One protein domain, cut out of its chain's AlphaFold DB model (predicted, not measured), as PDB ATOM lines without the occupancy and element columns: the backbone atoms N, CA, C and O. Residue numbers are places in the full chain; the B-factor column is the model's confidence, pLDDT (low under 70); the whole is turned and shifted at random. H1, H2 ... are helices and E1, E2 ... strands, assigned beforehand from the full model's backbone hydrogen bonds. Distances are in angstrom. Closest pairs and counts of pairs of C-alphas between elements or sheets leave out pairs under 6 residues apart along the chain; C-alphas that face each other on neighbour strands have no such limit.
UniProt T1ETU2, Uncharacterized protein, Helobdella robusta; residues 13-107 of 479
ATOM      1  N   ARG A  13     487.721 501.698 591.303       71.81
ATOM      2  CA  ARG A  13     489.151 502.034 591.402       71.81
ATOM      3  C   ARG A  13     489.868 501.945 590.052       71.81
ATOM      4  O   ARG A  13     490.751 502.757 589.793       71.81
ATOM      5  N   LYS A  14     489.484 500.997 589.190       71.94
ATOM      6  CA  LYS A  14     490.005 500.902 587.821       71.94
ATOM      7  C   LYS A  14     489.547 502.082 586.963       71.94
ATOM      8  O   LYS A  14     490.396 502.702 586.334       71.94
ATOM      9  N   MET A  15     488.250 502.404 586.974       72.06
ATOM     10  CA  MET A  15     487.694 503.530 586.207       72.06
ATOM     11  C   MET A  15     488.434 504.833 586.527       72.06
ATOM     12  O   MET A  15     488.950 505.465 585.616       72.06
ATOM     13  N   LEU A  16     488.600 505.156 587.814       77.06
ATOM     14  CA  LEU A  16     489.316 506.354 588.267       77.06
ATOM     15  C   LEU A  16     490.812 506.357 587.876       77.06
ATOM     16  O   LEU A  16     491.377 507.406 587.579       77.06
ATOM     17  N   VAL A  17     491.470 505.193 587.834       76.25
ATOM     18  CA  VAL A  17     492.869 505.064 587.376       76.25
ATOM     19  C   VAL A  17     493.003 505.290 585.864       76.25
ATOM     20  O   VAL A  17     493.928 505.983 585.438       76.25
ATOM     21  N   ASP A  18     492.095 504.734 585.057       72.62
ATOM     22  CA  ASP A  18     492.082 504.940 583.602       72.62
ATOM     23  C   ASP A  18     491.640 506.385 583.238       72.62
ATOM     24  O   ASP A  18     492.198 506.975 582.314       72.62
ATOM     25  N   GLU A  19     490.727 506.994 584.005       77.94
ATOM     26  CA  GLU A  19     490.266 508.392 583.883       77.94
ATOM     27  C   GLU A  19     491.387 509.404 584.178       77.94
ATOM     28  O   GLU A  19     491.692 510.252 583.336       77.94
ATOM     29  N   ILE A  20     492.102 509.255 585.304       79.44
ATOM     30  CA  ILE A  20     493.270 510.095 585.631       79.44
ATOM     31  C   ILE A  20     494.344 509.998 584.534       79.44
ATOM     32  O   ILE A  20     494.962 511.004 584.169       79.44
ATOM     33  N   GLN A  21     494.558 508.798 583.984       77.00
ATOM     34  CA  GLN A  21     495.509 508.592 582.894       77.00
ATOM     35  C   GLN A  21     495.060 509.272 581.588       77.00
ATOM     36  O   GLN A  21     495.909 509.801 580.868       77.00
ATOM     37  N   ALA A  22     493.760 509.267 581.284       73.44
ATOM     38  CA  ALA A  22     493.201 509.829 580.057       73.44
ATOM     39  C   ALA A  22     493.114 511.364 580.064       73.44
ATOM     40  O   ALA A  22     493.359 511.975 579.026       73.44
ATOM     41  N   GLU A  23     492.791 511.988 581.201       76.19
ATOM     42  CA  GLU A  23     492.585 513.443 581.270       76.19
ATOM     43  C   GLU A  23     493.844 514.230 581.671       76.19
ATOM     44  O   GLU A  23     494.122 515.281 581.091       76.19
ATOM     45  N   PHE A  24     494.639 513.730 582.626       80.56
ATOM     46  CA  PHE A  24     495.711 514.520 583.263       80.56
ATOM     47  C   PHE A  24     497.132 514.112 582.853       80.56
ATOM     48  O   PHE A  24     498.075 514.874 583.075       80.56
ATOM     49  N   LEU A  25     497.313 512.932 582.246       85.88
ATOM     50  CA  LEU A  25     498.632 512.389 581.885       85.88
ATOM     51  C   LEU A  25     498.909 512.348 580.368       85.88
ATOM     52  O   LEU A  25     499.929 511.786 579.957       85.88
ATOM     53  N   VAL A  26     498.058 512.972 579.544       87.12
ATOM     54  CA  VAL A  26     498.212 513.070 578.079       87.12
ATOM     55  C   VAL A  26     498.729 514.434 577.613       87.12
ATOM     56  O   VAL A  26     498.372 515.488 578.136       87.12
ATOM     57  N   CYS A  27     499.552 514.436 576.565       90.00
ATOM     58  CA  CYS A  27     500.086 515.656 575.970       90.00
ATOM     59  C   CYS A  27     499.149 516.221 574.896       90.00
ATOM     60  O   CYS A  27     498.970 515.611 573.845       90.00
ATOM     61  N   ALA A  28     498.671 517.455 575.079       86.81
ATOM     62  CA  ALA A  28     497.751 518.155 574.166       86.81
ATOM     63  C   ALA A  28     498.276 518.446 572.730       86.81
ATOM     64  O   ALA A  28     497.624 519.168 571.978       86.81
ATOM     65  N   VAL A  29     499.448 517.923 572.339       89.19
ATOM     66  CA  VAL A  29     500.028 518.060 570.985       89.19
ATOM     67  C   VAL A  29     500.028 516.739 570.210       89.19
ATOM     68  O   VAL A  29     499.795 516.756 569.005       89.19
ATOM     69  N   CYS A  30     500.278 515.605 570.873       90.69
ATOM     70  CA  CYS A  30     500.236 514.273 570.255       90.69
ATOM     71  C   CYS A  30     499.060 513.404 570.735       90.69
ATOM     72  O   CYS A  30     498.821 512.352 570.155       90.69
ATOM     73  N   SER A  31     498.336 513.828 571.775       85.00
ATOM     74  CA  SER A  31     497.269 513.077 572.458       85.00
ATOM     75  C   SER A  31     497.699 511.723 573.051       85.00
ATOM     76  O   SER A  31     496.858 510.927 573.456       85.00
ATOM     77  N   GLU A  32     499.006 511.476 573.147       84.50
ATOM     78  CA  GLU A  32     499.604 510.320 573.821       84.50
ATOM     79  C   GLU A  32     499.981 510.659 575.275       84.50
ATOM     80  O   GLU A  32     500.174 511.839 575.597       84.50
ATOM     81  N   PRO A  33     500.182 509.650 576.147       82.62
ATOM     82  CA  PRO A  33     500.801 509.839 577.458       82.62
ATOM     83  C   PRO A  33     502.150 510.578 577.396       82.62
ATOM     84  O   PRO A  33     502.900 510.452 576.424       82.62
ATOM     85  N   PHE A  34     502.485 511.340 578.440       84.69
ATOM     86  CA  PHE A  34     503.669 512.211 578.460       84.69
ATOM     87  C   PHE A  34     505.028 511.485 578.318       84.69
ATOM     88  O   PHE A  34     505.686 511.125 579.294       84.69
ATOM     89  N   LYS A  35     505.532 511.388 577.083       83.56
ATOM     90  CA  LYS A  35     506.899 510.950 576.748       83.56
ATOM     91  C   LYS A  35     507.907 512.087 577.023       83.56
ATOM     92  O   LYS A  35     508.086 512.981 576.194       83.56
ATOM     93  N   ARG A  36     508.569 512.051 578.194       83.50
ATOM     94  CA  ARG A  36     509.471 513.099 578.744       83.50
ATOM     95  C   ARG A  36     508.778 514.478 578.859       83.50
ATOM     96  O   ARG A  36     508.997 515.333 577.995       83.50
ATOM     97  N   PRO A  37     507.923 514.695 579.879       88.75
ATOM     98  CA  PRO A  37     507.181 515.942 580.065       88.75
ATOM     99  C   PRO A  37     508.107 517.111 580.416       88.75
ATOM    100  O   PRO A  37     508.754 517.105 581.458       88.75
ATOM    101  N   LYS A  38     508.122 518.143 579.573       90.00
ATOM    102  CA  LYS A  38     508.861 519.395 579.759       90.00
ATOM    103  C   LYS A  38     507.908 520.556 579.996       90.00
ATOM    104  O   LYS A  38     506.922 520.703 579.271       90.00
ATOM    105  N   THR A  39     508.230 521.392 580.975       91.19
ATOM    106  CA  THR A  39     507.427 522.561 581.356       91.19
ATOM    107  C   THR A  39     507.923 523.815 580.631       91.19
ATOM    108  O   THR A  39     509.120 524.104 580.622       91.19
ATOM    109  N   LEU A  40     507.006 524.569 580.020       90.62
ATOM    110  CA  LEU A  40     507.277 525.884 579.424       90.62
ATOM    111  C   LEU A  40     507.185 527.013 580.472       90.62
ATOM    112  O   LEU A  40     506.613 526.834 581.545       90.62
ATOM    113  N   SER A  41     507.646 528.228 580.142       88.62
ATOM    114  CA  SER A  41     507.545 529.415 581.029       88.62
ATOM    115  C   SER A  41     506.101 529.880 581.304       88.62
ATOM    116  O   SER A  41     505.861 530.810 582.072       88.62
ATOM    117  N   CYS A  42     505.123 529.236 580.670       92.56
ATOM    118  CA  CYS A  42     503.692 529.374 580.913       92.56
ATOM    119  C   CYS A  42     503.095 528.208 581.725       92.56
ATOM    120  O   CYS A  42     501.885 528.006 581.662       92.56
ATOM    121  N   LEU A  43     503.929 527.400 582.394       88.88
ATOM    122  CA  LEU A  43     503.606 526.205 583.201       88.88
ATOM    123  C   LEU A  43     502.900 525.044 582.469       88.88
ATOM    124  O   LEU A  43     502.820 523.930 582.984       88.88
ATOM    125  N   HIS A  44     502.467 525.257 581.229       91.38
ATOM    126  CA  HIS A  44     501.968 524.205 580.352       91.38
ATOM    127  C   HIS A  44     503.081 523.194 580.043       91.38
ATOM    128  O   HIS A  44     504.233 523.568 579.802       91.38
ATOM    129  N   THR A  45     502.719 521.913 580.053       90.56
ATOM    130  CA  THR A  45     503.649 520.784 579.949       90.56
ATOM    131  C   THR A  45     503.410 520.006 578.655       90.56
ATOM    132  O   THR A  45     502.265 519.741 578.295       90.56
ATOM    133  N   PHE A  46     504.483 519.626 577.958       93.25
ATOM    134  CA  PHE A  46     504.427 518.883 576.692       93.25
ATOM    135  C   PHE A  46     505.561 517.855 576.597       93.25
ATOM    136  O   PHE A  46     506.601 518.019 577.229       93.25
ATOM    137  N   CYS A  47     505.407 516.809 575.782       93.31
ATOM    138  CA  CYS A  47     506.506 515.888 575.470       93.31
ATOM    139  C   CYS A  47     507.683 516.653 574.836       93.31
ATOM    140  O   CYS A  47     507.459 517.454 573.924       93.31
ATOM    141  N   ALA A  48     508.929 516.379 575.238       89.75
ATOM    142  CA  ALA A  48     510.115 517.078 574.716       89.75
ATOM    143  C   ALA A  48     510.160 517.121 573.170       89.75
ATOM    144  O   ALA A  48     510.323 518.188 572.577       89.75
ATOM    145  N   ARG A  49     509.888 515.979 572.519       90.12
ATOM    146  CA  ARG A  49     509.828 515.832 571.049       90.12
ATOM    147  C   ARG A  49     508.725 516.682 570.399       90.12
ATOM    148  O   ARG A  49     508.892 517.133 569.270       90.12
ATOM    149  N   CYS A  50     507.618 516.939 571.098       93.25
ATOM    150  CA  CYS A  50     506.565 517.835 570.612       93.25
ATOM    151  C   CYS A  50     507.046 519.291 570.599       93.25
ATOM    152  O   CYS A  50     506.845 519.978 569.601       93.25
ATOM    153  N   ILE A  51     507.735 519.740 571.656       90.12
ATOM    154  CA  ILE A  51     508.316 521.093 571.722       90.12
ATOM    155  C   ILE A  51     509.393 521.269 570.639       90.12
ATOM    156  O   ILE A  51     509.393 522.287 569.950       90.12
ATOM    157  N   GLU A  52     510.254 520.266 570.427       89.25
ATOM    158  CA  GLU A  52     511.237 520.254 569.328       89.25
ATOM    159  C   GLU A  52     510.561 520.400 567.956       89.25
ATOM    160  O   GLU A  52     510.957 521.254 567.164       89.25
ATOM    161  N   ASN A  53     509.503 519.629 567.683       87.56
ATOM    162  CA  ASN A  53     508.765 519.712 566.420       87.56
ATOM    163  C   ASN A  53     508.104 521.086 566.208       87.56
ATOM    164  O   ASN A  53     508.143 521.612 565.094       87.56
ATOM    165  N   ILE A  54     507.522 521.684 567.255       88.00
ATOM    166  CA  ILE A  54     506.919 523.027 567.190       88.00
ATOM    167  C   ILE A  54     507.996 524.073 566.890       88.00
ATOM    168  O   ILE A  54     507.859 524.826 565.932       88.00
ATOM    169  N   HIS A  55     509.090 524.071 567.653       87.56
ATOM    170  CA  HIS A  55     510.207 525.000 567.488       87.56
ATOM    171  C   HIS A  55     510.829 524.908 566.084       87.56
ATOM    172  O   HIS A  55     510.928 525.916 565.387       87.56
ATOM    173  N   ASN A  56     511.133 523.693 565.612       84.62
ATOM    174  CA  ASN A  56     511.631 523.456 564.254       84.62
ATOM    175  C   ASN A  56     510.642 523.946 563.181       84.62
ATOM    176  O   ASN A  56     511.054 524.503 562.163       84.62
ATOM    177  N   THR A  57     509.334 523.797 563.415       82.44
ATOM    178  CA  THR A  57     508.308 524.340 562.516       82.44
ATOM    179  C   THR A  57     508.349 525.869 562.513       82.44
ATOM    180  O   THR A  57     508.414 526.465 561.440       82.44
ATOM    181  N   GLU A  58     508.385 526.529 563.674       85.19
ATOM    182  CA  GLU A  58     508.464 527.995 563.748       85.19
ATOM    183  C   GLU A  58     509.716 528.558 563.058       85.19
ATOM    184  O   GLU A  58     509.594 529.532 562.313       85.19
ATOM    185  N   LEU A  59     510.879 527.910 563.209       81.25
ATOM    186  CA  LEU A  59     512.122 528.281 562.518       81.25
ATOM    187  C   LEU A  59     511.988 528.267 560.985       81.25
ATOM    188  O   LEU A  59     512.565 529.116 560.312       81.25
ATOM    189  N   THR A  60     511.206 527.341 560.414       75.69
ATOM    190  CA  THR A  60     511.020 527.266 558.948       75.69
ATOM    191  C   THR A  60     510.082 528.331 558.373       75.69
ATOM    192  O   THR A  60     510.160 528.619 557.179       75.69
ATOM    193  N   TYR A  61     509.220 528.947 559.194       67.62
ATOM    194  CA  TYR A  61     508.247 529.953 558.740       67.62
ATOM    195  C   TYR A  61     508.525 531.383 559.233       67.62
ATOM    196  O   TYR A  61     508.093 532.341 558.586       67.62
ATOM    197  N   ARG A  62     509.241 531.576 560.351       69.56
ATOM    198  CA  ARG A  62     509.575 532.911 560.873       69.56
ATOM    199  C   ARG A  62     510.834 533.467 560.206       69.56
ATOM    200  O   ARG A  62     511.951 533.150 560.591       69.56
ATOM    201  N   LYS A  63     510.648 534.393 559.261       55.59
ATOM    202  CA  LYS A  63     511.761 535.122 558.619       55.59
ATOM    203  C   LYS A  63     512.456 536.147 559.535       55.59
ATOM    204  O   LYS A  63     513.550 536.589 559.209       55.59
ATOM    205  N   TYR A  64     511.817 536.513 560.650       55.56
ATOM    206  CA  TYR A  64     512.345 537.394 561.696       55.56
ATOM    207  C   TYR A  64     511.848 536.904 563.068       55.56
ATOM    208  O   TYR A  64     510.642 536.735 563.266       55.56
ATOM    209  N   GLY A  65     512.768 536.656 564.000       62.44
ATOM    210  CA  GLY A  65     512.504 536.134 565.345       62.44
ATOM    211  C   GLY A  65     513.771 535.527 565.955       62.44
ATOM    212  O   GLY A  65     514.713 535.233 565.222       62.44
ATOM    213  N   ASP A  66     513.807 535.354 567.276       71.00
ATOM    214  CA  ASP A  66     514.941 534.716 567.957       71.00
ATOM    215  C   ASP A  66     514.947 533.196 567.671       71.00
ATOM    216  O   ASP A  66     513.948 532.526 567.962       71.00
ATOM    217  N   PRO A  67     516.051 532.617 567.153       73.75
ATOM    218  CA  PRO A  67     516.194 531.174 566.949       73.75
ATOM    219  C   PRO A  67     516.151 530.310 568.221       73.75
ATOM    220  O   PRO A  67     516.343 529.101 568.125       73.75
ATOM    221  N   ARG A  68     515.940 530.888 569.411       81.94
ATOM    222  CA  ARG A  68     515.753 530.183 570.691       81.94
ATOM    223  C   ARG A  68     514.360 530.350 571.307       81.94
ATOM    224  O   ARG A  68     514.136 529.825 572.392       81.94
ATOM    225  N   GLU A  69     513.405 531.010 570.656       86.50
ATOM    226  CA  GLU A  69     512.012 531.031 571.135       86.50
ATOM    227  C   GLU A  69     511.216 529.783 570.709       86.50
ATOM    228  O   GLU A  69     511.366 529.270 569.600       86.50
ATOM    229  N   VAL A  70     510.275 529.352 571.553       88.94
ATOM    230  CA  VAL A  70     509.158 528.475 571.162       88.94
ATOM    231  C   VAL A  70     507.829 529.018 571.694       88.94
ATOM    232  O   VAL A  70     507.761 529.549 572.804       88.94
ATOM    233  N   THR A  71     506.762 528.896 570.908       89.31
ATOM    234  CA  THR A  71     505.407 529.340 571.264       89.31
ATOM    235  C   THR A  71     504.586 528.187 571.841       89.31
ATOM    236  O   THR A  71     504.490 527.120 571.237       89.31
ATOM    237  N   CYS A  72     503.950 528.397 572.995       91.56
ATOM    238  CA  CYS A  72     503.063 527.409 573.608       91.56
ATOM    239  C   CYS A  72     501.792 527.178 572.759       91.56
ATOM    240  O   CYS A  72     501.049 528.138 572.535       91.56
ATOM    241  N   PRO A  73     501.462 525.935 572.353       88.00
ATOM    242  CA  PRO A  73     500.246 525.640 571.585       88.00
ATOM    243  C   PRO A  73     498.933 526.010 572.285       88.00
ATOM    244  O   PRO A  73     497.975 526.388 571.617       88.00
ATOM    245  N   THR A  74     498.878 525.898 573.615       88.69
ATOM    246  CA  THR A  74     497.631 526.058 574.384       88.69
ATOM    247  C   THR A  74     497.311 527.517 574.705       88.69
ATOM    248  O   THR A  74     496.149 527.906 574.667       88.69
ATOM    249  N   CYS A  75     498.324 528.334 575.019       91.69
ATOM    250  CA  CYS A  75     498.133 529.711 575.497       91.69
ATOM    251  C   CYS A  75     498.919 530.779 574.717       91.69
ATOM    252  O   CYS A  75     498.910 531.943 575.105       91.69
ATOM    253  N   LEU A  76     499.619 530.402 573.638       87.69
ATOM    254  CA  LEU A  76     500.375 531.285 572.731       87.69
ATOM    255  C   LEU A  76     501.491 532.138 573.377       87.69
ATOM    256  O   LEU A  76     502.163 532.904 572.684       87.69
ATOM    257  N   LYS A  77     501.748 531.983 574.681       89.50
ATOM    258  CA  LYS A  77     502.886 532.601 575.372       89.50
ATOM    259  C   LYS A  77     504.194 531.995 574.852       89.50
ATOM    260  O   LYS A  77     504.269 530.790 574.602       89.50
ATOM    261  N   ARG A  78     505.222 532.829 574.691       89.25
ATOM    262  CA  ARG A  78     506.556 532.395 574.257       89.25
ATOM    263  C   ARG A  78     507.416 531.954 575.439       89.25
ATOM    264  O   ARG A  78     507.275 532.465 576.551       89.25
ATOM    265  N   THR A  79     508.334 531.037 575.169       87.88
ATOM    266  CA  THR A  79     509.323 530.525 576.117       87.88
ATOM    267  C   THR A  79     510.696 530.526 575.462       87.88
ATOM    268  O   THR A  79     510.856 530.007 574.358       87.88
ATOM    269  N   GLN A  80     511.685 531.081 576.162       86.81
ATOM    270  CA  GLN A  80     513.082 531.009 575.754       86.81
ATOM    271  C   GLN A  80     513.621 529.601 576.026       86.81
ATOM    272  O   GLN A  80     513.492 529.086 577.138       86.81
ATOM    273  N   LEU A  81     514.230 528.974 575.024       85.12
ATOM    274  CA  LEU A  81     514.881 527.680 575.168       85.12
ATOM    275  C   LEU A  81     516.307 527.847 575.726       85.12
ATOM    276  O   LEU A  81     517.061 528.705 575.252       85.12
ATOM    277  N   PRO A  82     516.714 527.014 576.702       82.56
ATOM    278  CA  PRO A  82     518.077 527.011 577.220       82.56
ATOM    279  C   PRO A  82     519.081 526.491 576.179       82.56
ATOM    280  O   PRO A  82     518.721 525.920 575.147       82.56
ATOM    281  N   VAL A  83     520.376 526.659 576.460       75.62
ATOM    282  CA  VAL A  83     521.447 526.094 575.623       75.62
ATOM    283  C   VAL A  83     521.298 524.566 575.583       75.62
ATOM    284  O   VAL A  83     521.241 523.919 576.626       75.62
ATOM    285  N   GLY A  84     521.192 523.997 574.377       73.56
ATOM    286  CA  GLY A  84     520.810 522.592 574.148       73.56
ATOM    287  C   GLY A  84     519.330 522.368 573.794       73.56
ATOM    288  O   GLY A  84     518.932 521.236 573.522       73.56
ATOM    289  N   GLY A  85     518.517 523.428 573.736       82.62
ATOM    290  CA  GLY A  85     517.137 523.382 573.247       82.62
ATOM    291  C   GLY A  85     516.148 522.752 574.233       82.62
ATOM    292  O   GLY A  85     516.401 522.652 575.435       82.62
ATOM    293  N   ALA A  86     514.998 522.305 573.721       80.94
ATOM    294  CA  ALA A  86     513.879 521.821 574.538       80.94
ATOM    295  C   ALA A  86     514.208 520.602 575.430       80.94
ATOM    296  O   ALA A  86     513.558 520.398 576.455       80.94
ATOM    297  N   LYS A  87     515.257 519.831 575.108       80.56
ATOM    298  CA  LYS A  87     515.753 518.715 575.939       80.56
ATOM    299  C   LYS A  87     516.229 519.172 577.320       80.56
ATOM    300  O   LYS A  87     516.093 518.410 578.279       80.56
ATOM    301  N   ASN A  88     516.701 520.416 577.415       82.50
ATOM    302  CA  ASN A  88     517.258 521.024 578.623       82.50
ATOM    303  C   ASN A  88     516.263 521.942 579.363       82.50
ATOM    304  O   ASN A  88     516.636 522.561 580.355       82.50
ATOM    305  N   LEU A  89     514.998 522.018 578.924       85.50
ATOM    306  CA  LEU A  89     513.917 522.560 579.760       85.50
ATOM    307  C   LEU A  89     513.754 521.712 581.032       85.50
ATOM    308  O   LEU A  89     514.105 520.532 581.047       85.50
ATOM    309  N   MET A  90     513.173 522.284 582.084       81.31
ATOM    310  CA  MET A  90     512.846 521.546 583.307       81.31
ATOM    311  C   MET A  90     511.816 520.432 583.038       81.31
ATOM    312  O   MET A  90     510.796 520.665 582.383       81.31
ATOM    313  N   ASP A  91     512.097 519.214 583.512       84.06
ATOM    314  CA  ASP A  91     511.139 518.103 583.474       84.06
ATOM    315  C   ASP A  91     510.039 518.309 584.526       84.06
ATOM    316  O   ASP A  91     510.309 518.747 585.648       84.06
ATOM    317  N   ASN A  92     508.793 517.972 584.187       84.00
ATOM    318  CA  ASN A  92     507.686 518.039 585.134       84.00
ATOM    319  C   ASN A  92     507.697 516.804 586.050       84.00
ATOM    320  O   ASN A  92     507.110 515.763 585.742       84.00
ATOM    321  N   THR A  93     508.378 516.932 587.189       77.75
ATOM    322  CA  THR A  93     508.501 515.875 588.202       77.75
ATOM    323  C   THR A  93     507.158 515.450 588.794       77.75
ATOM    324  O   THR A  93     507.009 514.284 589.143       77.75
ATOM    325  N   LEU A  94     506.160 516.339 588.860       79.44
ATOM    326  CA  LEU A  94     504.821 516.003 589.354       79.44
ATOM    327  C   LEU A  94     504.102 515.045 588.398       79.44
ATOM    328  O   LEU A  94     503.563 514.037 588.844       79.44
ATOM    329  N   ILE A  95     504.155 515.310 587.088       83.06
ATOM    330  CA  ILE A  95     503.585 514.424 586.058       83.06
ATOM    331  C   ILE A  95     504.301 513.069 586.039       83.06
ATOM    332  O   ILE A  95     503.639 512.038 585.943       83.06
ATOM    333  N   LEU A  96     505.632 513.052 586.179       74.62
ATOM    334  CA  LEU A  96     506.403 511.808 586.278       74.62
ATOM    335  C   LEU A  96     506.006 510.995 587.519       74.62
ATOM    336  O   LEU A  96     505.657 509.827 587.388       74.62
ATOM    337  N   ASN A  97     505.981 511.617 588.702       76.00
ATOM    338  CA  ASN A  97     505.606 510.957 589.957       76.00
ATOM    339  C   ASN A  97     504.147 510.467 589.953       76.00
ATOM    340  O   ASN A  97     503.857 509.399 590.491       76.00
ATOM    341  N   LEU A  98     503.228 511.228 589.346       78.75
ATOM    342  CA  LEU A  98     501.821 510.850 589.222       78.75
ATOM    343  C   LEU A  98     501.638 509.679 588.248       78.75
ATOM    344  O   LEU A  98     500.903 508.749 588.566       78.75
ATOM    345  N   TRP A  99     502.345 509.675 587.114       76.62
ATOM    346  CA  TRP A  99     502.373 508.536 586.190       76.62
ATOM    347  C   TRP A  99     502.920 507.277 586.873       76.62
ATOM    348  O   TRP A  99     502.285 506.227 586.816       76.62
ATOM    349  N   ASP A 100     504.022 507.403 587.616       69.56
ATOM    350  CA  ASP A 100     504.612 506.320 588.409       69.56
ATOM    351  C   ASP A 100     503.639 505.764 589.465       69.56
ATOM    352  O   ASP A 100     503.589 504.557 589.702       69.56
ATOM    353  N   LEU A 101     502.843 506.627 590.105       71.12
ATOM    354  CA  LEU A 101     501.828 506.230 591.082       71.12
ATOM    355  C   LEU A 101     500.651 505.513 590.403       71.12
ATOM    356  O   LEU A 101     500.258 504.433 590.848       71.12
ATOM    357  N   VAL A 102     500.121 506.075 589.315       74.12
ATOM    358  CA  VAL A 102     499.022 505.506 588.514       74.12
ATOM    359  C   VAL A 102     499.411 504.135 587.947       74.12
ATOM    360  O   VAL A 102     498.641 503.183 588.063       74.12
ATOM    361  N   ASP A 103     500.631 503.985 587.433       70.31
ATOM    362  CA  ASP A 103     501.165 502.722 586.920       70.31
ATOM    363  C   ASP A 103     501.366 501.667 588.030       70.31
ATOM    364  O   ASP A 103     500.982 500.505 587.862       70.31
ATOM    365  N   ARG A 104     501.852 502.054 589.219       68.12
ATOM    366  CA  ARG A 104     501.896 501.156 590.396       68.12
ATOM    367  C   ARG A 104     500.496 500.688 590.808       68.12
ATOM    368  O   ARG A 104     500.311 499.502 591.087       68.12
ATOM    369  N   GLN A 105     499.499 501.579 590.804       64.25
ATOM    370  CA  GLN A 105     498.103 501.219 591.081       64.25
ATOM    371  C   GLN A 105     497.561 500.251 590.016       64.25
ATOM    372  O   GLN A 105     497.040 499.190 590.370       64.25
ATOM    373  N   ARG A 106     497.768 500.553 588.726       64.94
ATOM    374  CA  ARG A 106     497.409 499.707 587.574       64.94
ATOM    375  C   ARG A 106     497.989 498.294 587.714       64.94
ATOM    376  O   ARG A 106     497.245 497.315 587.659       64.94
ATOM    377  N   LYS A 107     499.290 498.183 588.000       61.44
ATOM    378  CA  LYS A 107     499.998 496.908 588.222       61.44
ATOM    379  C   LYS A 107     499.467 496.134 589.431       61.44
ATOM    380  O   LYS A 107     499.302 494.919 589.340       61.44
TER     381      LYS A 107
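Overview. This is residues 13 to 107 of the 479 residues of an uncharacterized protein of Helobdella robusta (UniProt T1ETU2). Picture a rod with two parts end to end: at one end the first and last helices, H1 and H4, lie side by side as a pair running opposite ways, and the rest is a small body of helix H2 with two short strand hairpins, E1 with E2 near the beginning of H2 and E3 with E4 farther along it, where E3 is the strand next to the helix. The hairpin of E1 and E2 sits near the middle of the rod, E3 of the other hairpin packs on H2, the short helix H3 packs on H2's residues 48 to 52, and residues 60 to 65 stick out at the end far from H1. You will find 95 printed residues with four named helices and four named strands in the order H1, E1, E2, H2, E3, E4, H3, H4. The class is mixed, helices and strands, with two separate antiparallel sheets of two strands each. The whole is only just compact, close to loose, with a radius of gyration of the C-alphas of 14.9 A, and it spans 52 by 21 by 18 A.

Arrangement. Start at the hairpin of E1, residues 37 to 39, and E2, residues 45 to 47, which are antiparallel at 140 degrees. Look there for N 38 and O 46, 2.8 A apart, and N 46 and O 38, 3.0 A apart, both within hydrogen-bond range. A tight link with no residue between joins E2 to H2, residues 48 to 61. Near its first residues, the closest C-alphas of E1 and H2 are those of Lys 38 and Ala 48, 5.7 A apart. Farther along H2 look for E3, residues 69 to 71: the closest C-alphas of the two are those of His 55 and Val 70, 5.2 A apart. E3 forms the second hairpin with E4, residues 78 to 80, antiparallel at 150 degrees, and N 70 and O 79 are within hydrogen-bond range at 2.9 A. H2 and E4 are apart. H3, residues 85 to 88, touches H2 at its residues 48 to 52 alone, the closest C-alphas being those of Ala 48 and Lys 87, 6.0 A apart. H4, residues 93 to 107, comes closest to E1 with the C-alphas of Pro 37 and Ile 95, 7.2 A apart. H4 touches H1, residues 13 to 23, with the C-alphas of Val 17 and Val 102 closest at 6.3 A. These two helices run opposite ways at a shallow tilt of 34 degrees, only just short of steep. H1 and H2 are apart. In H1, H2 and H4 every O i to N i+4 pair is within hydrogen-bond range; H3 is too short for such a pair.

Along the chain. Find C-alpha 37 at (507.181, 515.942, 580.065), where E1 begins; each of the four strands has 3 residues. From C-alpha 48 at (510.115, 517.078, 574.716), H2 runs 20.6 A to C-alpha 61. H1 begins at C-alpha 13 at (489.151, 502.034, 591.402) and covers 15.6 A. H4 covers 20.8 A and ends at C-alpha 107 at (499.998, 496.908, 588.222).

Size, cuts and confidence. The two C-alphas farthest apart are those of Arg 13 and Lys 63, at 51.8 A, while those of Arg 13 and Lys 107, the first and last printed, are 12.4 A apart. The printed part has no cut. The one long link is from H1 to E1, residues 24 to 36. The mean pLDDT of the printed part is 81.4; look for values under 70 at residues 61 to 65, at residue 100 and at residues 104 to 107.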